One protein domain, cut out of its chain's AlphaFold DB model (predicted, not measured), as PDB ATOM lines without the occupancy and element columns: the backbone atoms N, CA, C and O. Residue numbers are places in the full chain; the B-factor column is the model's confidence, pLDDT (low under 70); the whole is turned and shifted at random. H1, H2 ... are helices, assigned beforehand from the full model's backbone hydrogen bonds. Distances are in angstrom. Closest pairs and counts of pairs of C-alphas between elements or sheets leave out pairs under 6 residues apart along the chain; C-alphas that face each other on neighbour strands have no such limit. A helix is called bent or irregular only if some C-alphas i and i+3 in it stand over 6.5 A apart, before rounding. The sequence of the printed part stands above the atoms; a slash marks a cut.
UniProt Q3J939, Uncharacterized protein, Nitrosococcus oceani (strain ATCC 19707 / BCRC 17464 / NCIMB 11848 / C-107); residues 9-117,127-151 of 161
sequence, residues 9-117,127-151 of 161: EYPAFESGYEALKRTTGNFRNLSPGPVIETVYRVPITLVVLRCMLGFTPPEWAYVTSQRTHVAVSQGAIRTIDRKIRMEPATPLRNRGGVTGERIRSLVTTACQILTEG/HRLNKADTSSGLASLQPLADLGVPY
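This is residues 9 to 117 and 127 to 151 of the 161 residues of an uncharacterized protein of Nitrosococcus oceani (strain ATCC 19707 / BCRC 17464 / NCIMB 11848 / C-107) (UniProt Q3J939). Seven helices make a compact cluster of crossed helices: H3 lies in the middle, the long H6 runs past it and packs on it with residues 107 to 114, and H1 and H5 also pack on H3, H1 crossing it and staying apart from H6. H2 and H4 each cross H6, and H7 sits at the far end of H6, where residues 114 to 116 of H6 meet it near its first residue, Leu 138. The printed part has 134 residues with seven named helices, H1 to H7 in order along the chain, and no named strand; its class is all helix. It is compact, with a radius of gyration of the C-alphas of 14.0 A and spans of 40 by 30 by 25 A.

The longest helix, H6, holds residues 97 to 116 and measures 28.5 A from C-alpha 97 at (-1.575, 27.886, -25.834) to C-alpha 116 at (-5.682, 15.521, -0.462). H3 is residues 44 to 53, H2 residues 32 to 41, and H4 residues 57 to 68, 16.3 A long. H1, residues 10 to 23, is 19.7 A long and begins at C-alpha 10 (-20.319, 3.011, -20.993). H5, residues 74 to 86, is 18.2 A long. H7, residues 138 to 146, ends at C-alpha 146 (-9.245, -3.764, -5.655); it is neither bent nor irregular, but only just: C-alphas 140 and 143 are 6.4 A apart.

H6 touches H3 with residues 107 to 114 alone, the closest C-alphas being those of Leu 49 and Ala 110, 6.6 A apart, at a steep tilt of 41 degrees, the same way. H6 touches H4 about perpendicular, at 86 degrees, closest at the C-alphas of Thr 64 and Thr 109, 5.8 A. H6 touches H2 at a steep tilt of 53 degrees, opposite ways, closest at the C-alphas of Pro 32 and Thr 108, 5.0 A. H6 and H7 only just touch, with 3 pairs of C-alphas within 8 A, closest at Thr 115 and Leu 138, 6.1 A. H1 touches H3 about perpendicular, at 81 degrees, with the C-alphas of Gly 16 and Thr 45 closest, 4.2 A apart. H5 touches H3 with residues 81 to 85 alone, closest at the C-alphas of Ile 44 and Ile 84, 6.0 A. H1 and H2 form a helical hairpin, touching closest at the C-alphas of Thr 23 and Pro 34, 6.6 A. Every O i to N i+4 pair is within hydrogen-bond range in H1, H2, H3, H4, H5 and H6; in H7 3 of 5 are.

The C-alphas of Gly 97 and Leu 147 are the two farthest apart, 40.8 A. Residues 118 to 126 are not printed; C-alphas 117 and 127 are 14.7 A apart across the cut. Of the links that are printed whole, none is long. The mean pLDDT of the printed part is 83.8, and residue 117 and residues 127 to 151 are under 70.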
ATOM      1  N   GLU A   9     -21.230   6.725 -23.992       86.38
ATOM      2  CA  GLU A   9     -21.532   5.306 -23.809       86.38
ATOM      3  C   GLU A   9     -20.578   4.669 -22.793       86.38
ATOM      4  O   GLU A   9     -19.391   5.005 -22.738       86.38
ATOM      5  N   TYR A  10     -21.087   3.696 -22.034       86.00
ATOM      6  CA  TYR A  10     -20.319   3.011 -20.993       86.00
ATOM      7  C   TYR A  10     -18.944   2.504 -21.472       86.00
ATOM      8  O   TYR A  10     -17.967   2.817 -20.796       86.00
ATOM      9  N   PRO A  11     -18.794   1.850 -22.648       91.06
ATOM     10  CA  PRO A  11     -17.479   1.396 -23.113       91.06
ATOM     11  C   PRO A  11     -16.463   2.534 -23.305       91.06
ATOM     12  O   PRO A  11     -15.275   2.371 -23.035       91.06
ATOM     13  N   ALA A  12     -16.920   3.715 -23.739       90.88
ATOM     14  CA  ALA A  12     -16.049   4.876 -23.879       90.88
ATOM     15  C   ALA A  12     -15.623   5.406 -22.503       90.88
ATOM     16  O   ALA A  12     -14.439   5.667 -22.286       90.88
ATOM     17  N   PHE A  13     -16.560   5.511 -21.558       91.75
ATOM     18  CA  PHE A  13     -16.264   5.929 -20.188       91.75
ATOM     19  C   PHE A  13     -15.305   4.955 -19.482       91.75
ATOM     20  O   PHE A  13     -14.286   5.373 -18.930       91.75
ATOM     21  N   GLU A  14     -15.596   3.655 -19.561       93.50
ATOM     22  CA  GLU A  14     -14.787   2.567 -19.004       93.50
ATOM     23  C   GLU A  14     -13.357   2.599 -19.555       93.50
ATOM     24  O   GLU A  14     -12.403   2.517 -18.787       93.50
ATOM     25  N   SER A  15     -13.183   2.842 -20.860       95.44
ATOM     26  CA  SER A  15     -11.846   2.955 -21.459       95.44
ATOM     27  C   SER A  15     -11.003   4.084 -20.846       95.44
ATOM     28  O   SER A  15      -9.805   3.910 -20.611       95.44
ATOM     29  N   GLY A  16     -11.625   5.226 -20.530       96.12
ATOM     30  CA  GLY A  16     -10.961   6.345 -19.862       96.12
ATOM     31  C   GLY A  16     -10.609   6.041 -18.416       96.12
ATOM     32  O   GLY A  16      -9.538   6.441 -17.951       96.12
ATOM     33  N   TYR A  17     -11.498   5.330 -17.720       94.94
ATOM     34  CA  TYR A  17     -11.298   4.902 -16.341       94.94
ATOM     35  C   TYR A  17     -10.159   3.889 -16.238       94.94
ATOM     36  O   TYR A  17      -9.237   4.090 -15.453       94.94
ATOM     37  N   GLU A  18     -10.146   2.867 -17.089       96.00
ATOM     38  CA  GLU A  18      -9.078   1.865 -17.122       96.00
ATOM     39  C   GLU A  18      -7.729   2.468 -17.536       96.00
ATOM     40  O   GLU A  18      -6.682   2.123 -16.979       96.00
ATOM     41  N   ALA A  19      -7.723   3.433 -18.465       97.38
ATOM     42  CA  ALA A  19      -6.512   4.174 -18.808       97.38
ATOM     43  C   ALA A  19      -5.965   4.967 -17.610       97.38
ATOM     44  O   ALA A  19      -4.752   4.956 -17.364       97.38
ATOM     45  N   LEU A  20      -6.844   5.624 -16.847       96.38
ATOM     46  CA  LEU A  20      -6.478   6.355 -15.635       96.38
ATOM     47  C   LEU A  20      -5.977   5.409 -14.536       96.38
ATOM     48  O   LEU A  20      -4.899   5.632 -13.984       96.38
ATOM     49  N   LYS A  21      -6.706   4.319 -14.273       92.62
ATOM     50  CA  LYS A  21      -6.351   3.277 -13.302       92.62
ATOM     51  C   LYS A  21      -4.968   2.695 -13.594       92.62
ATOM     52  O   LYS A  21      -4.120   2.647 -12.706       92.62
ATOM     53  N   ARG A  22      -4.688   2.341 -14.855       96.38
ATOM     54  CA  ARG A  22      -3.369   1.841 -15.280       96.38
ATOM     55  C   ARG A  22      -2.265   2.878 -15.083       96.38
ATOM     56  O   ARG A  22      -1.208   2.546 -14.563       96.38
ATOM     57  N   THR A  23      -2.511   4.126 -15.487       96.81
ATOM     58  CA  THR A  23      -1.524   5.222 -15.391       96.81
ATOM     59  C   THR A  23      -1.129   5.514 -13.947       96.81
ATOM     60  O   THR A  23       0.014   5.856 -13.672       96.81
ATOM     61  N   THR A  24      -2.079   5.369 -13.029       92.38
ATOM     62  CA  THR A  24      -1.919   5.712 -11.611       92.38
ATOM     63  C   THR A  24      -1.513   4.520 -10.742       92.38
ATOM     64  O   THR A  24      -1.411   4.657  -9.523       92.38
ATOM     65  N   GLY A  25      -1.306   3.341 -11.344       90.88
ATOM     66  CA  GLY A  25      -1.004   2.106 -10.621       90.88
ATOM     67  C   GLY A  25      -2.120   1.721  -9.651       90.88
ATOM     68  O   GLY A  25      -1.851   1.529  -8.470       90.88
ATOM     69  N   ASN A  26      -3.363   1.653 -10.137       87.69
ATOM     70  CA  ASN A  26      -4.582   1.486  -9.336       87.69
ATOM     71  C   ASN A  26      -4.796   2.634  -8.335       87.69
ATOM     72  O   ASN A  26      -5.035   2.396  -7.157       87.69
ATOM     73  N   PHE A  27      -4.685   3.885  -8.803       87.56
ATOM     74  CA  PHE A  27      -4.877   5.098  -7.991       87.56
ATOM     75  C   PHE A  27      -3.917   5.233  -6.796       87.56
ATOM     76  O   PHE A  27      -4.169   6.003  -5.874       87.56
ATOM     77  N   ARG A  28      -2.785   4.521  -6.816       84.19
ATOM     78  CA  ARG A  28      -1.736   4.628  -5.788       84.19
ATOM     79  C   ARG A  28      -0.877   5.875  -5.957       84.19
ATOM     80  O   ARG A  28      -0.301   6.352  -4.988       84.19
ATOM     81  N   ASN A  29      -0.773   6.392  -7.181       88.44
ATOM     82  CA  ASN A  29      -0.017   7.600  -7.482       88.44
ATOM     83  C   ASN A  29      -0.739   8.455  -8.536       88.44
ATOM     84  O   ASN A  29      -0.778   8.104  -9.716       88.44
ATOM     85  N   LEU A  30      -1.269   9.603  -8.114       90.81
ATOM     86  CA  LEU A  30      -1.923  10.606  -8.963       90.81
ATOM     87  C   LEU A  30      -0.978  11.764  -9.321       90.81
ATOM     88  O   LEU A  30      -1.343  12.932  -9.262       90.81
ATOM     89  N   SER A  31       0.259  11.463  -9.710       93.94
ATOM     90  CA  SER A  31       1.175  12.491 -10.217       93.94
ATOM     91  C   SER A  31       0.577  13.198 -11.452       93.94
ATOM     92  O   SER A  31       0.241  12.513 -12.423       93.94
ATOM     93  N   PRO A  32       0.488  14.546 -11.485       95.62
ATOM     94  CA  PRO A  32      -0.172  15.260 -12.581       95.62
ATOM     95  C   PRO A  32       0.420  14.987 -13.965       95.62
ATOM     96  O   PRO A  32      -0.329  14.842 -14.922       95.62
ATOM     97  N   GLY A  33       1.747  14.875 -14.091       96.88
ATOM     98  CA  GLY A  33       2.424  14.688 -15.383       96.88
ATOM     99  C   GLY A  33       1.918  13.471 -16.176       96.88
ATOM    100  O   GLY A  33       1.379  13.647 -17.271       96.88
ATOM    101  N   PRO A  34       2.020  12.243 -15.631       97.75
ATOM    102  CA  PRO A  34       1.475  11.044 -16.271       97.75
ATOM    103  C   PRO A  34      -0.026  11.128 -16.581       97.75
ATOM    104  O   PRO A  34      -0.464  10.678 -17.640       97.75
ATOM    105  N   VAL A  35      -0.822  11.729 -15.689       97.88
ATOM    106  CA  VAL A  35      -2.273  11.865 -15.891       97.88
ATOM    107  C   VAL A  35      -2.584  12.850 -17.020       97.88
ATOM    108  O   VAL A  35      -3.445  12.565 -17.851       97.88
ATOM    109  N   ILE A  36      -1.852  13.966 -17.109       98.00
ATOM    110  CA  ILE A  36      -1.936  14.925 -18.218       98.00
ATOM    111  C   ILE A  36      -1.658  14.208 -19.541       98.00
ATOM    112  O   ILE A  36      -2.457  14.311 -20.471       98.00
ATOM    113  N   GLU A  37      -0.571  13.437 -19.625       97.25
ATOM    114  CA  GLU A  37      -0.238  12.666 -20.830       97.25
ATOM    115  C   GLU A  37      -1.342  11.679 -21.217       97.25
ATOM    116  O   GLU A  37      -1.712  11.568 -22.391       97.25
ATOM    117  N   THR A  38      -1.921  11.000 -20.225       97.75
ATOM    118  CA  THR A  38      -3.048  10.096 -20.449       97.75
ATOM    119  C   THR A  38      -4.291  10.834 -20.927       97.75
ATOM    120  O   THR A  38      -4.914  10.348 -21.862       97.75
ATOM    121  N   VAL A  39      -4.614  12.021 -20.408       97.81
ATOM    122  CA  VAL A  39      -5.722  12.845 -20.924       97.81
ATOM    123  C   VAL A  39      -5.477  13.280 -22.370       97.81
ATOM    124  O   VAL A  39      -6.395  13.267 -23.181       97.81
ATOM    125  N   TYR A  40      -4.250  13.628 -22.755       97.19
ATOM    126  CA  TYR A  40      -3.982  13.970 -24.156       97.19
ATOM    127  C   TYR A  40      -4.148  12.770 -25.101       97.19
ATOM    128  O   TYR A  40      -4.625  12.939 -26.227       97.19
ATOM    129  N   ARG A  41      -3.778  11.563 -24.652       96.81
ATOM    130  CA  ARG A  41      -3.882  10.318 -25.431       96.81
ATOM    131  C   ARG A  41      -5.294   9.721 -25.434       96.81
ATOM    132  O   ARG A  41      -5.721   9.202 -26.458       96.81
ATOM    133  N   VAL A  42      -5.985   9.777 -24.298       97.12
ATOM    134  CA  VAL A  42      -7.299   9.179 -24.013       97.12
ATOM    135  C   VAL A  42      -8.189  10.261 -23.380       97.12
ATOM    136  O   VAL A  42      -8.342  10.321 -22.160       97.12
ATOM    137  N   PRO A  43      -8.770  11.173 -24.178       96.69
ATOM    138  CA  PRO A  43      -9.351  12.411 -23.639       96.69
ATOM    139  C   PRO A  43     -10.563  12.217 -22.753       96.69
ATOM    140  O   PRO A  43     -10.792  13.019 -21.848       96.69
ATOM    141  N   ILE A  44     -11.294  11.120 -22.943       96.81
ATOM    142  CA  ILE A  44     -12.417  10.767 -22.081       96.81
ATOM    143  C   ILE A  44     -12.005  10.589 -20.608       96.81
ATOM    144  O   ILE A  44     -12.826  10.806 -19.718       96.81
ATOM    145  N   THR A  45     -10.718  10.352 -20.318       97.19
ATOM    146  CA  THR A  45     -10.163  10.397 -18.956       97.19
ATOM    147  C   THR A  45     -10.394  11.746 -18.255       97.19
ATOM    148  O   THR A  45     -10.560  11.767 -17.039       97.19
ATOM    149  N   LEU A  46     -10.479  12.873 -18.976       97.31
ATOM    150  CA  LEU A  46     -10.803  14.172 -18.364       97.31
ATOM    151  C   LEU A  46     -12.231  14.193 -17.794       97.31
ATOM    152  O   LEU A  46     -12.459  14.725 -16.711       97.31
ATOM    153  N   VAL A  47     -13.185  13.581 -18.505       95.44
ATOM    154  CA  VAL A  47     -14.573  13.445 -18.037       95.44
ATOM    155  C   VAL A  47     -14.631  12.491 -16.847       95.44
ATOM    156  O   VAL A  47     -15.325  12.779 -15.879       95.44
ATOM    157  N   VAL A  48     -13.854  11.403 -16.875       95.50
ATOM    158  CA  VAL A  48     -13.731  10.484 -15.733       95.50
ATOM    159  C   VAL A  48     -13.234  11.219 -14.489       95.50
ATOM    160  O   VAL A  48     -13.871  11.113 -13.445       95.50
ATOM    161  N   LEU A  49     -12.165  12.018 -14.598       95.25
ATOM    162  CA  LEU A  49     -11.654  12.835 -13.489       95.25
ATOM    163  C   LEU A  49     -12.733  13.770 -12.933       95.25
ATOM    164  O   LEU A  49     -12.950  13.803 -11.725       95.25
ATOM    165  N   ARG A  50     -13.464  14.478 -13.805       93.94
ATOM    166  CA  ARG A  50     -14.583  15.337 -13.390       93.94
ATOM    167  C   ARG A  50     -15.647  14.554 -12.617       93.94
ATOM    168  O   ARG A  50     -16.139  15.028 -11.596       93.94
ATOM    169  N   CYS A  51     -16.011  13.367 -13.103       90.12
ATOM    170  CA  CYS A  51     -16.997  12.510 -12.452       90.12
ATOM    171  C   CYS A  51     -16.507  11.996 -11.094       90.12
ATOM    172  O   CYS A  51     -17.301  11.979 -10.158       90.12
ATOM    173  N   MET A  52     -15.224  11.636 -10.967       87.06
ATOM    174  CA  MET A  52     -14.617  11.233  -9.690       87.06
ATOM    175  C   MET A  52     -14.640  12.365  -8.658       87.06
ATOM    176  O   MET A  52     -14.898  12.110  -7.489       87.06
ATOM    177  N   LEU A  53     -14.435  13.615  -9.088       84.94
ATOM    178  CA  LEU A  53     -14.565  14.794  -8.222       84.94
ATOM    179  C   LEU A  53     -16.020  15.106  -7.829       84.94
ATOM    180  O   LEU A  53     -16.256  15.890  -6.918       84.94
ATOM    181  N   GLY A  54     -17.006  14.560  -8.549       81.44
ATOM    182  CA  GLY A  54     -18.414  14.909  -8.360       81.44
ATOM    183  C   GLY A  54     -18.786  16.316  -8.843       81.44
ATOM    184  O   GLY A  54     -19.877  16.785  -8.532       81.44
ATOM    185  N   PHE A  55     -17.921  16.978  -9.618       83.50
ATOM    186  CA  PHE A  55     -18.135  18.350 -10.075       83.50
ATOM    187  C   PHE A  55     -18.914  18.434 -11.391       83.50
ATOM    188  O   PHE A  55     -18.754  17.644 -12.329       83.50
ATOM    189  N   THR A  56     -19.706  19.489 -11.512       87.00
ATOM    190  CA  THR A  56     -20.149  20.032 -12.794       87.00
ATOM    191  C   THR A  56     -18.988  20.768 -13.487       87.00
ATOM    192  O   THR A  56     -18.035  21.201 -12.829       87.00
ATOM    193  N   PRO A  57     -19.028  20.965 -14.822       91.56
ATOM    194  CA  PRO A  57     -17.991  21.732 -15.514       91.56
ATOM    195  C   PRO A  57     -17.740  23.130 -14.897       91.56
ATOM    196  O   PRO A  57     -16.576  23.474 -14.690       91.56
ATOM    197  N   PRO A  58     -18.771  23.934 -14.547       87.75
ATOM    198  CA  PRO A  58     -18.583  25.237 -13.901       87.75
ATOM    199  C   PRO A  58     -17.880  25.196 -12.544       87.75
ATOM    200  O   PRO A  58     -17.001  26.024 -12.311       87.75
ATOM    201  N   GLU A  59     -18.248  24.251 -11.675       87.00
ATOM    202  CA  GLU A  59     -17.621  24.083 -10.355       87.00
ATOM    203  C   GLU A  59     -16.134  23.763 -10.510       87.00
ATOM    204  O   GLU A  59     -15.288  24.396  -9.882       87.00
ATOM    205  N   TRP A  60     -15.794  22.858 -11.434       93.12
ATOM    206  CA  TRP A  60     -14.400  22.502 -11.675       93.12
ATOM    207  C   TRP A  60     -13.572  23.684 -12.198       93.12
ATOM    208  O   TRP A  60     -12.433  23.881 -11.769       93.12
ATOM    209  N   ALA A  61     -14.142  24.509 -13.083       92.06
ATOM    210  CA  ALA A  61     -13.494  25.731 -13.561       92.06
ATOM    211  C   ALA A  61     -13.263  26.758 -12.445       92.06
ATOM    212  O   ALA A  61     -12.188  27.363 -12.396       92.06
ATOM    213  N   TYR A  62     -14.240  26.936 -11.550       88.56
ATOM    214  CA  TYR A  62     -14.113  27.825 -10.396       88.56
ATOM    215  C   TYR A  62     -12.975  27.373  -9.476       88.56
ATOM    216  O   TYR A  62     -12.023  28.129  -9.277       88.56
ATOM    217  N   VAL A  63     -13.012  26.121  -9.008       89.69
ATOM    218  CA  VAL A  63     -11.998  25.580  -8.086       89.69
ATOM    219  C   VAL A  63     -10.603  25.594  -8.713       89.69
ATOM    220  O   VAL A  63      -9.639  25.992  -8.063       89.69
ATOM    221  N   THR A  64     -10.488  25.227  -9.994       92.94
ATOM    222  CA  THR A  64      -9.206  25.269 -10.717       92.94
ATOM    223  C   THR A  64      -8.653  26.686 -10.783       92.94
ATOM    224  O   THR A  64      -7.494  26.899 -10.451       92.94
ATOM    225  N   SER A  65      -9.481  27.667 -11.155       91.50
ATOM    226  CA  SER A  65      -9.026  29.058 -11.269       91.50
ATOM    227  C   SER A  65      -8.581  29.632  -9.923       91.50
ATOM    228  O   SER A  65      -7.627  30.403  -9.882       91.50
ATOM    229  N   GLN A  66      -9.245  29.244  -8.829       88.12
ATOM    230  CA  GLN A  66      -8.851  29.639  -7.474       88.12
ATOM    231  C   GLN A  66      -7.511  29.018  -7.061       88.12
ATOM    232  O   GLN A  66      -6.658  29.720  -6.528       88.12
ATOM    233  N   ARG A  67      -7.305  27.723  -7.329       90.25
ATOM    234  CA  ARG A  67      -6.107  26.993  -6.879       90.25
ATOM    235  C   ARG A  67      -4.861  27.259  -7.723       90.25
ATOM    236  O   ARG A  67      -3.759  27.233  -7.185       90.25
ATOM    237  N   THR A  68      -5.001  27.477  -9.032       90.12
ATOM    238  CA  THR A  68      -3.844  27.601  -9.941       90.12
ATOM    239  C   THR A  68      -3.583  29.022 -10.426       90.12
ATOM    240  O   THR A  68      -2.599  29.241 -11.129       90.12
ATOM    241  N   HIS A  69      -4.470  29.977 -10.119       91.25
ATOM    242  CA  HIS A  69      -4.483  31.336 -10.680       91.25
ATOM    243  C   HIS A  69      -4.576  31.401 -12.220       91.25
ATOM    244  O   HIS A  69      -4.511  32.482 -12.805       91.25
ATOM    245  N   VAL A  70      -4.788  30.266 -12.896       93.81
ATOM    246  CA  VAL A  70      -5.029  30.206 -14.339       93.81
ATOM    247  C   VAL A  70      -6.517  30.391 -14.595       93.81
ATOM    248  O   VAL A  70      -7.340  29.597 -14.151       93.81
ATOM    249  N   ALA A  71      -6.877  31.408 -15.378       94.00
ATOM    250  CA  ALA A  71      -8.272  31.691 -15.696       94.00
ATOM    251  C   ALA A  71      -8.905  30.602 -16.593       94.00
ATOM    252  O   ALA A  71      -8.730  30.571 -17.824       94.00
ATOM    253  N   VAL A  72      -9.724  29.743 -15.983       94.25
ATOM    254  CA  VAL A  72     -10.597  28.789 -16.674       94.25
ATOM    255  C   VAL A  72     -12.019  29.344 -16.660       94.25
ATOM    256  O   VAL A  72     -12.713  29.298 -15.651       94.25
ATOM    257  N   SER A  73     -12.489  29.876 -17.789       93.38
ATOM    258  CA  SER A  73     -13.881  30.330 -17.870       93.38
ATOM    259  C   SER A  73     -14.842  29.140 -17.917       93.38
ATOM    260  O   SER A  73     -14.532  28.090 -18.492       93.38
ATOM    261  N   GLN A  74     -16.057  29.318 -17.391       91.12
ATOM    262  CA  GLN A  74     -17.071  28.267 -17.465       91.12
ATOM    263  C   GLN A  74     -17.443  27.902 -18.918       91.12
ATOM    264  O   GLN A  74     -17.858  26.780 -19.195       91.12
ATOM    265  N   GLY A  75     -17.328  28.848 -19.858       92.44
ATOM    266  CA  GLY A  75     -17.512  28.574 -21.284       92.44
ATOM    267  C   GLY A  75     -16.425  27.644 -21.824       92.44
ATOM    268  O   GLY A  75     -16.738  26.658 -22.485       92.44
ATOM    269  N   ALA A  76     -15.161  27.896 -21.467       93.81
ATOM    270  CA  ALA A  76     -14.031  27.094 -21.928       93.81
ATOM    271  C   ALA A  76     -14.142  25.628 -21.490       93.81
ATOM    272  O   ALA A  76     -14.006  24.735 -22.325       93.81
ATOM    273  N   ILE A  77     -14.440  25.370 -20.213       95.12
ATOM    274  CA  ILE A  77     -14.586  23.996 -19.711       95.12
ATOM    275  C   ILE A  77     -15.787  23.277 -20.332       95.12
ATOM    276  O   ILE A  77     -15.664  22.115 -20.698       95.12
ATOM    277  N   ARG A  78     -16.922  23.963 -20.541       93.88
ATOM    278  CA  ARG A  78     -18.090  23.374 -21.218       93.88
ATOM    279  C   ARG A  78     -17.763  22.981 -22.656       93.88
ATOM    280  O   ARG A  78     -18.170  21.912 -23.098       93.88
ATOM    281  N   THR A  79     -17.018  23.819 -23.378       94.19
ATOM    282  CA  THR A  79     -16.568  23.509 -24.741       94.19
ATOM    283  C   THR A  79     -15.605  22.325 -24.762       94.19
ATOM    284  O   THR A  79     -15.759  21.447 -25.608       94.19
ATOM    285  N   ILE A  80     -14.639  22.277 -23.837       94.88
ATOM    286  CA  ILE A  80     -13.682  21.165 -23.721       94.88
ATOM    287  C   ILE A  80     -14.415  19.857 -23.397       94.88
ATOM    288  O   ILE A  80     -14.257  18.884 -24.131       94.88
ATOM    289  N   ASP A  81     -15.244  19.850 -22.350       94.00
ATOM    290  CA  ASP A  81     -15.986  18.668 -21.894       94.00
ATOM    291  C   ASP A  81     -16.921  18.165 -23.000       94.00
ATOM    292  O   ASP A  81     -16.812  17.015 -23.423       94.00
ATOM    293  N   ARG A  82     -17.728  19.054 -23.605       92.88
ATOM    294  CA  ARG A  82     -18.593  18.694 -24.738       92.88
ATOM    295  C   ARG A  82     -17.798  18.099 -25.895       92.88
ATOM    296  O   ARG A  82     -18.214  17.074 -26.421       92.88
ATOM    297  N   LYS A  83     -16.682  18.712 -26.303       93.44
ATOM    298  CA  LYS A  83     -15.869  18.201 -27.415       93.44
ATOM    299  C   LYS A  83     -15.379  16.779 -27.140       93.44
ATOM    300  O   LYS A  83     -15.484  15.928 -28.014       93.44
ATOM    301  N   ILE A  84     -14.896  16.522 -25.927       95.00
ATOM    302  CA  ILE A  84     -14.433  15.192 -25.519       95.00
ATOM    303  C   ILE A  84     -15.585  14.187 -25.518       95.00
ATOM    304  O   ILE A  84     -15.409  13.075 -25.998       95.00
ATOM    305  N   ARG A  85     -16.775  14.562 -25.034       92.38
ATOM    306  CA  ARG A  85     -17.940  13.661 -25.053       92.38
ATOM    307  C   ARG A  85     -18.426  13.340 -26.469       92.38
ATOM    308  O   ARG A  85     -18.879  12.229 -26.704       92.38
ATOM    309  N   MET A  86     -18.317  14.291 -27.399       90.94
ATOM    310  CA  MET A  86     -18.667  14.088 -28.811       90.94
ATOM    311  C   MET A  86     -17.650  13.206 -29.552       90.94
ATOM    312  O   MET A  86     -18.025  12.468 -30.458       90.94
ATOM    313  N   GLU A  87     -16.366  13.289 -29.188       92.00
ATOM    314  CA  GLU A  87     -15.257  12.594 -29.856       92.00
ATOM    315  C   GLU A  87     -14.330  11.887 -28.839       92.00
ATOM    316  O   GLU A  87     -13.138  12.199 -28.752       92.00
ATOM    317  N   PRO A  88     -14.838  10.923 -28.047       90.56
ATOM    318  CA  PRO A  88     -14.123  10.377 -26.886       90.56
ATOM    319  C   PRO A  88     -12.846   9.610 -27.246       90.56
ATOM    320  O   PRO A  88     -11.931   9.514 -26.427       90.56
ATOM    321  N   ALA A  89     -12.776   9.083 -28.472       88.00
ATOM    322  CA  ALA A  89     -11.648   8.313 -28.984       88.00
ATOM    323  C   ALA A  89     -10.603   9.162 -29.734       88.00
ATOM    324  O   ALA A  89      -9.578   8.622 -30.146       88.00
ATOM    325  N   THR A  90     -10.838  10.465 -29.935       93.50
ATOM    326  CA  THR A  90      -9.955  11.327 -30.738       93.50
ATOM    327  C   THR A  90      -8.910  12.005 -29.851       93.50
ATOM    328  O   THR A  90      -9.282  12.896 -29.090       93.50
ATOM    329  N   PRO A  91      -7.604  11.686 -29.965       95.12
ATOM    330  CA  PRO A  91      -6.571  12.304 -29.135       95.12
ATOM    331  C   PRO A  91      -6.505  13.828 -29.283       95.12
ATOM    332  O   PRO A  91      -6.667  14.390 -30.375       95.12
ATOM    333  N   LEU A  92      -6.186  14.514 -28.187       93.44
ATOM    334  CA  LEU A  92      -6.016  15.963 -28.188       93.44
ATOM    335  C   LEU A  92      -4.651  16.325 -28.786       93.44
ATOM    336  O   LEU A  92      -3.602  15.947 -28.272       93.44
ATOM    337  N   ARG A  93      -4.656  17.098 -29.877       85.94
ATOM    338  CA  ARG A  93      -3.421  17.487 -30.584       85.94
ATOM    339  C   ARG A  93      -2.770  18.753 -30.030       85.94
ATOM    340  O   ARG A  93      -1.553  18.893 -30.085       85.94
ATOM    341  N   ASN A  94      -3.562  19.687 -29.500       77.75
ATOM    342  CA  ASN A  94      -3.048  20.981 -29.059       77.75
ATOM    343  C   ASN A  94      -2.613  20.949 -27.587       77.75
ATOM    344  O   ASN A  94      -3.424  21.131 -26.677       77.75
ATOM    345  N   ARG A  95      -1.315  20.729 -27.374       81.00
ATOM    346  CA  ARG A  95      -0.668  20.786 -26.055       81.00
ATOM    347  C   ARG A  95      -0.235  22.205 -25.665       81.00
ATOM    348  O   ARG A  95       0.084  22.442 -24.506       81.00
ATOM    349  N   GLY A  96      -0.236  23.152 -26.599       84.12
ATOM    350  CA  GLY A  96       0.180  24.537 -26.380       84.12
ATOM    351  C   GLY A  96      -0.984  25.508 -26.167       84.12
ATOM    352  O   GLY A  96      -2.162  25.139 -26.196       84.12
ATOM    353  N   GLY A  97      -0.630  26.779 -25.966       91.56
ATOM    354  CA  GLY A  97      -1.575  27.886 -25.834       91.56
ATOM    355  C   GLY A  97      -2.527  27.781 -24.638       91.56
ATOM    356  O   GLY A  97      -2.412  26.902 -23.780       91.56
ATOM    357  N   VAL A  98      -3.507  28.684 -24.618       94.06
ATOM    358  CA  VAL A  98      -4.440  28.860 -23.493       94.06
ATOM    359  C   VAL A  98      -5.266  27.598 -23.225       94.06
ATOM    360  O   VAL A  98      -5.476  27.216 -22.080       94.06
ATOM    361  N   THR A  99      -5.729  26.899 -24.266       93.19
ATOM    362  CA  THR A  99      -6.508  25.662 -24.082       93.19
ATOM    363  C   THR A  99      -5.671  24.554 -23.447       93.19
ATOM    364  O   THR A  99      -6.160  23.869 -22.551       93.19
ATOM    365  N   GLY A 100      -4.412  24.390 -23.867       95.25
ATOM    366  CA  GLY A 100      -3.527  23.390 -23.277       95.25
ATOM    367  C   GLY A 100      -3.178  23.703 -21.821       95.25
ATOM    368  O   GLY A 100      -3.189  22.812 -20.975       95.25
ATOM    369  N   GLU A 101      -2.941  24.976 -21.508       96.62
ATOM    370  CA  GLU A 101      -2.701  25.440 -20.137       96.62
ATOM    371  C   GLU A 101      -3.896  25.185 -19.210       96.62
ATOM    372  O   GLU A 101      -3.726  24.683 -18.094       96.62
ATOM    373  N   ARG A 102      -5.117  25.435 -19.695       96.50
ATOM    374  CA  ARG A 102      -6.350  25.130 -18.958       96.50
ATOM    375  C   ARG A 102      -6.501  23.637 -18.688       96.50
ATOM    376  O   ARG A 102      -6.789  23.270 -17.557       96.50
ATOM    377  N   ILE A 103      -6.274  22.780 -19.689       97.25
ATOM    378  CA  ILE A 103      -6.348  21.317 -19.517       97.25
ATOM    379  C   ILE A 103      -5.342  20.850 -18.465       97.25
ATOM    380  O   ILE A 103      -5.719  20.117 -17.554       97.25
ATOM    381  N   ARG A 104      -4.086  21.312 -18.535       97.44
ATOM    382  CA  ARG A 104      -3.081  20.987 -17.511       97.44
ATOM    383  C   ARG A 104      -3.521  21.439 -16.123       97.44
ATOM    384  O   ARG A 104      -3.441  20.653 -15.192       97.44
ATOM    385  N   SER A 105      -4.036  22.660 -16.000       97.81
ATOM    386  CA  SER A 105      -4.506  23.202 -14.719       97.81
ATOM    387  C   SER A 105      -5.658  22.386 -14.128       97.81
ATOM    388  O   SER A 105      -5.637  22.071 -12.940       97.81
ATOM    389  N   LEU A 106      -6.628  21.990 -14.960       97.69
ATOM    390  CA  LEU A 106      -7.767  21.153 -14.564       97.69
ATOM    391  C   LEU A 106      -7.301  19.786 -14.057       97.69
ATOM    392  O   LEU A 106      -7.726  19.345 -12.990       97.69
ATOM    393  N   VAL A 107      -6.403  19.132 -14.800       97.88
ATOM    394  CA  VAL A 107      -5.870  17.814 -14.432       97.88
ATOM    395  C   VAL A 107      -5.026  17.893 -13.164       97.88
ATOM    396  O   VAL A 107      -5.217  17.074 -12.269       97.88
ATOM    397  N   THR A 108      -4.140  18.885 -13.049       97.12
ATOM    398  CA  THR A 108      -3.340  19.108 -11.837       97.12
ATOM    399  C   THR A 108      -4.234  19.316 -10.623       97.12
ATOM    400  O   THR A 108      -4.040  18.651  -9.610       97.12
ATOM    401  N   THR A 109      -5.257  20.163 -10.747       95.12
ATOM    402  CA  THR A 109      -6.214  20.422  -9.663       95.12
ATOM    403  C   THR A 109      -6.979  19.159  -9.278       95.12
ATOM    404  O   THR A 109      -7.137  18.872  -8.096       95.12
ATOM    405  N   ALA A 110      -7.424  18.364 -10.258       94.50
ATOM    406  CA  ALA A 110      -8.108  17.103  -9.986       94.50
ATOM    407  C   ALA A 110      -7.207  16.114  -9.238       94.50
ATOM    408  O   ALA A 110      -7.643  15.503  -8.268       94.50
ATOM    409  N   CYS A 111      -5.948  15.989  -9.657       94.38
ATOM    410  CA  CYS A 111      -4.972  15.131  -8.994       94.38
ATOM    411  C   CYS A 111      -4.725  15.569  -7.544       94.38
ATOM    412  O   CYS A 111      -4.700  14.720  -6.658       94.38
ATOM    413  N   GLN A 112      -4.590  16.877  -7.299       90.81
ATOM    414  CA  GLN A 112      -4.423  17.440  -5.956       90.81
ATOM    415  C   GLN A 112      -5.630  17.141  -5.066       90.81
ATOM    416  O   GLN A 112      -5.455  16.520  -4.027       90.81
ATOM    417  N   ILE A 113      -6.847  17.481  -5.506       86.81
ATOM    418  CA  ILE A 113      -8.075  17.261  -4.720       86.81
ATOM    419  C   ILE A 113      -8.280  15.773  -4.420       86.81
ATOM    420  O   ILE A 113      -8.588  15.403  -3.293       86.81
ATOM    421  N   LEU A 114      -8.077  14.902  -5.412       86.06
ATOM    422  CA  LEU A 114      -8.205  13.462  -5.198       86.06
ATOM    423  C   LEU A 114      -7.147  12.937  -4.219       86.06
ATOM    424  O   LEU A 114      -7.465  12.042  -3.447       86.06
ATOM    425  N   THR A 115      -5.928  13.489  -4.230       85.44
ATOM    426  CA  THR A 115      -4.833  13.080  -3.330       85.44
ATOM    427  C   THR A 115      -5.013  13.605  -1.905       85.44
ATOM    428  O   THR A 115      -4.785  12.858  -0.960       85.44
ATOM    429  N   GLU A 116      -5.419  14.865  -1.753       78.56
ATOM    430  CA  GLU A 116      -5.682  15.521  -0.462       78.56
ATOM    431  C   GLU A 116      -6.903  14.912   0.250       78.56
ATOM    432  O   GLU A 116      -6.947  14.879   1.476       78.56
ATOM    433  N   GLY A 117      -7.867  14.389  -0.515       61.66
ATOM    434  CA  GLY A 117      -9.186  14.020  -0.009       61.66
ATOM    435  C   GLY A 117     -10.135  15.217   0.041       61.66
ATOM    436  O   GLY A 117      -9.765  16.330  -0.333       61.66
ATOM    437  N   HIS A 127     -23.195  21.140  -0.299       41.22
ATOM    438  CA  HIS A 127     -22.425  20.335  -1.221       41.22
ATOM    439  C   HIS A 127     -23.050  18.932  -1.342       41.22
ATOM    440  O   HIS A 127     -23.046  18.125  -0.414       41.22
ATOM    441  N   ARG A 128     -23.512  18.571  -2.552       42.28
ATOM    442  CA  ARG A 128     -23.837  17.176  -2.956       42.28
ATOM    443  C   ARG A 128     -22.629  16.222  -2.906       42.28
ATOM    444  O   ARG A 128     -22.736  15.075  -3.336       42.28
ATOM    445  N   LEU A 129     -21.496  16.698  -2.396       39.56
ATOM    446  CA  LEU A 129     -20.279  15.952  -2.100       39.56
ATOM    447  C   LEU A 129     -20.435  15.037  -0.877       39.56
ATOM    448  O   LEU A 129     -19.574  14.201  -0.629       39.56
ATOM    449  N   ASN A 130     -21.590  15.084  -0.207       34.00
ATOM    450  CA  ASN A 130     -22.059  14.028   0.685       34.00
ATOM    451  C   ASN A 130     -22.533  12.783  -0.104       34.00
ATOM    452  O   ASN A 130     -23.649  12.288   0.059       34.00
ATOM    453  N   LYS A 131     -21.693  12.291  -1.022       44.19
ATOM    454  CA  LYS A 131     -21.700  10.878  -1.400       44.19
ATOM    455  C   LYS A 131     -20.745  10.198  -0.428       44.19
ATOM    456  O   LYS A 131     -19.619  10.655  -0.265       44.19
ATOM    457  N   ALA A 132     -21.189   9.119   0.205       43.78
ATOM    458  CA  ALA A 132     -20.480   8.406   1.271       43.78
ATOM    459  C   ALA A 132     -19.058   7.904   0.912       43.78
ATOM    460  O   ALA A 132     -18.353   7.406   1.783       43.78
ATOM    461  N   ASP A 133     -18.615   8.071  -0.338       45.56
ATOM    462  CA  ASP A 133     -17.400   7.472  -0.887       45.56
ATOM    463  C   ASP A 133     -16.199   8.436  -0.980       45.56
ATOM    464  O   ASP A 133     -15.106   7.995  -1.327       45.56
ATOM    465  N   THR A 134     -16.352   9.737  -0.692       46.03
ATOM    466  CA  THR A 134     -15.265  10.739  -0.829       46.03
ATOM    467  C   THR A 134     -14.830  11.404   0.476       46.03
ATOM    468  O   THR A 134     -13.865  12.166   0.474       46.03
ATOM    469  N   SER A 135     -15.467  11.080   1.605       44.41
ATOM    470  CA  SER A 135     -15.154  11.667   2.919       44.41
ATOM    471  C   SER A 135     -13.766  11.298   3.463       44.41
ATOM    472  O   SER A 135     -13.315  11.903   4.425       44.41
ATOM    473  N   SER A 136     -13.073  10.317   2.868       41.50
ATOM    474  CA  SER A 136     -11.749   9.833   3.309       41.50
ATOM    475  C   SER A 136     -10.658   9.876   2.220       41.50
ATOM    476  O   SER A 136      -9.607   9.255   2.373       41.50
ATOM    477  N   GLY A 137     -10.887  10.575   1.100       54.66
ATOM    478  CA  GLY A 137      -9.904  10.698   0.009       54.66
ATOM    479  C   GLY A 137      -9.537   9.375  -0.682       54.66
ATOM    480  O   GLY A 137     -10.391   8.520  -0.886       54.66
ATOM    481  N   LEU A 138      -8.273   9.176  -1.082       50.75
ATOM    482  CA  LEU A 138      -7.840   7.959  -1.804       50.75
ATOM    483  C   LEU A 138      -8.067   6.653  -1.029       50.75
ATOM    484  O   LEU A 138      -8.213   5.595  -1.648       50.75
ATOM    485  N   ALA A 139      -8.107   6.717   0.303       48.25
ATOM    486  CA  ALA A 139      -8.273   5.549   1.160       48.25
ATOM    487  C   ALA A 139      -9.640   4.863   0.979       48.25
ATOM    488  O   ALA A 139      -9.741   3.657   1.199       48.25
ATOM    489  N   SER A 140     -10.674   5.581   0.522       53.28
ATOM    490  CA  SER A 140     -11.984   4.995   0.199       53.28
ATOM    491  C   SER A 140     -12.058   4.420  -1.220       53.28
ATOM    492  O   SER A 140     -12.852   3.514  -1.476       53.28
ATOM    493  N   LEU A 141     -11.207   4.880  -2.144       52.72
ATOM    494  CA  LEU A 141     -11.177   4.401  -3.533       52.72
ATOM    495  C   LEU A 141     -10.381   3.100  -3.702       52.72
ATOM    496  O   LEU A 141     -10.711   2.293  -4.570       52.72
ATOM    497  N   GLN A 142      -9.350   2.881  -2.881       55.16
ATOM    498  CA  GLN A 142      -8.474   1.707  -2.983       55.16
ATOM    499  C   GLN A 142      -9.207   0.372  -2.750       55.16
ATOM    500  O   GLN A 142      -9.108  -0.496  -3.621       55.16
ATOM    501  N   PRO A 143     -10.016   0.197  -1.683       53.09
ATOM    502  CA  PRO A 143     -10.758  -1.046  -1.474       53.09
ATOM    503  C   PRO A 143     -11.742  -1.337  -2.615       53.09
ATOM    504  O   PRO A 143     -11.893  -2.483  -3.028       53.09
ATOM    505  N   LEU A 144     -12.381  -0.299  -3.167       50.75
ATOM    506  CA  LEU A 144     -13.350  -0.421  -4.262       50.75
ATOM    507  C   LEU A 144     -12.682  -0.759  -5.604       50.75
ATOM    508  O   LEU A 144     -13.223  -1.550  -6.381       50.75
ATOM    509  N   ALA A 145     -11.502  -0.191  -5.871       52.88
ATOM    510  CA  ALA A 145     -10.717  -0.482  -7.069       52.88
ATOM    511  C   ALA A 145     -10.124  -1.902  -7.060       52.88
ATOM    512  O   ALA A 145     -10.001  -2.505  -8.135       52.88
ATOM    513  N   ASP A 146      -9.791  -2.419  -5.872       49.22
ATOM    514  CA  ASP A 146      -9.245  -3.764  -5.655       49.22
ATOM    515  C   ASP A 146     -10.340  -4.850  -5.611       49.22
ATOM    516  O   ASP A 146     -10.093  -5.972  -6.050       49.22
ATOM    517  N   LEU A 147     -11.572  -4.528  -5.183       45.09
ATOM    518  CA  LEU A 147     -12.708  -5.470  -5.199       45.09
ATOM    519  C   LEU A 147     -13.316  -5.718  -6.595       45.09
ATOM    520  O   LEU A 147     -14.217  -6.545  -6.726       45.09
ATOM    521  N   GLY A 148     -12.885  -4.998  -7.638       43.31
ATOM    522  CA  GLY A 148     -13.478  -5.123  -8.978       43.31
ATOM    523  C   GLY A 148     -14.937  -4.648  -9.058       43.31
ATOM    524  O   GLY A 148     -15.667  -5.039  -9.967       43.31
ATOM    525  N   VAL A 149     -15.374  -3.812  -8.108       43.41
ATOM    526  CA  VAL A 149     -16.721  -3.224  -8.092       43.41
ATOM    527  C   VAL A 149     -16.886  -2.336  -9.334       43.41
ATOM    528  O   VAL A 149     -15.934  -1.640  -9.698       43.41
ATOM    529  N   PRO A 150     -18.066  -2.298  -9.989       55.41
ATOM    530  CA  PRO A 150     -18.310  -1.497 -11.192       55.41
ATOM    531  C   PRO A 150     -18.408   0.011 -10.883       55.41
ATOM    532  O   PRO A 150     -19.385   0.682 -11.205       55.41
ATOM    533  N   TYR A 151     -17.376   0.582 -10.263       57.00
ATOM    534  CA  TYR A 151     -17.278   2.002  -9.937       57.00
ATOM    535  C   TYR A 151     -17.366   2.874 -11.199       57.00
ATOM    536  O   TYR A 151     -18.011   3.922 -11.201       57.00
TER     537      TYR A 151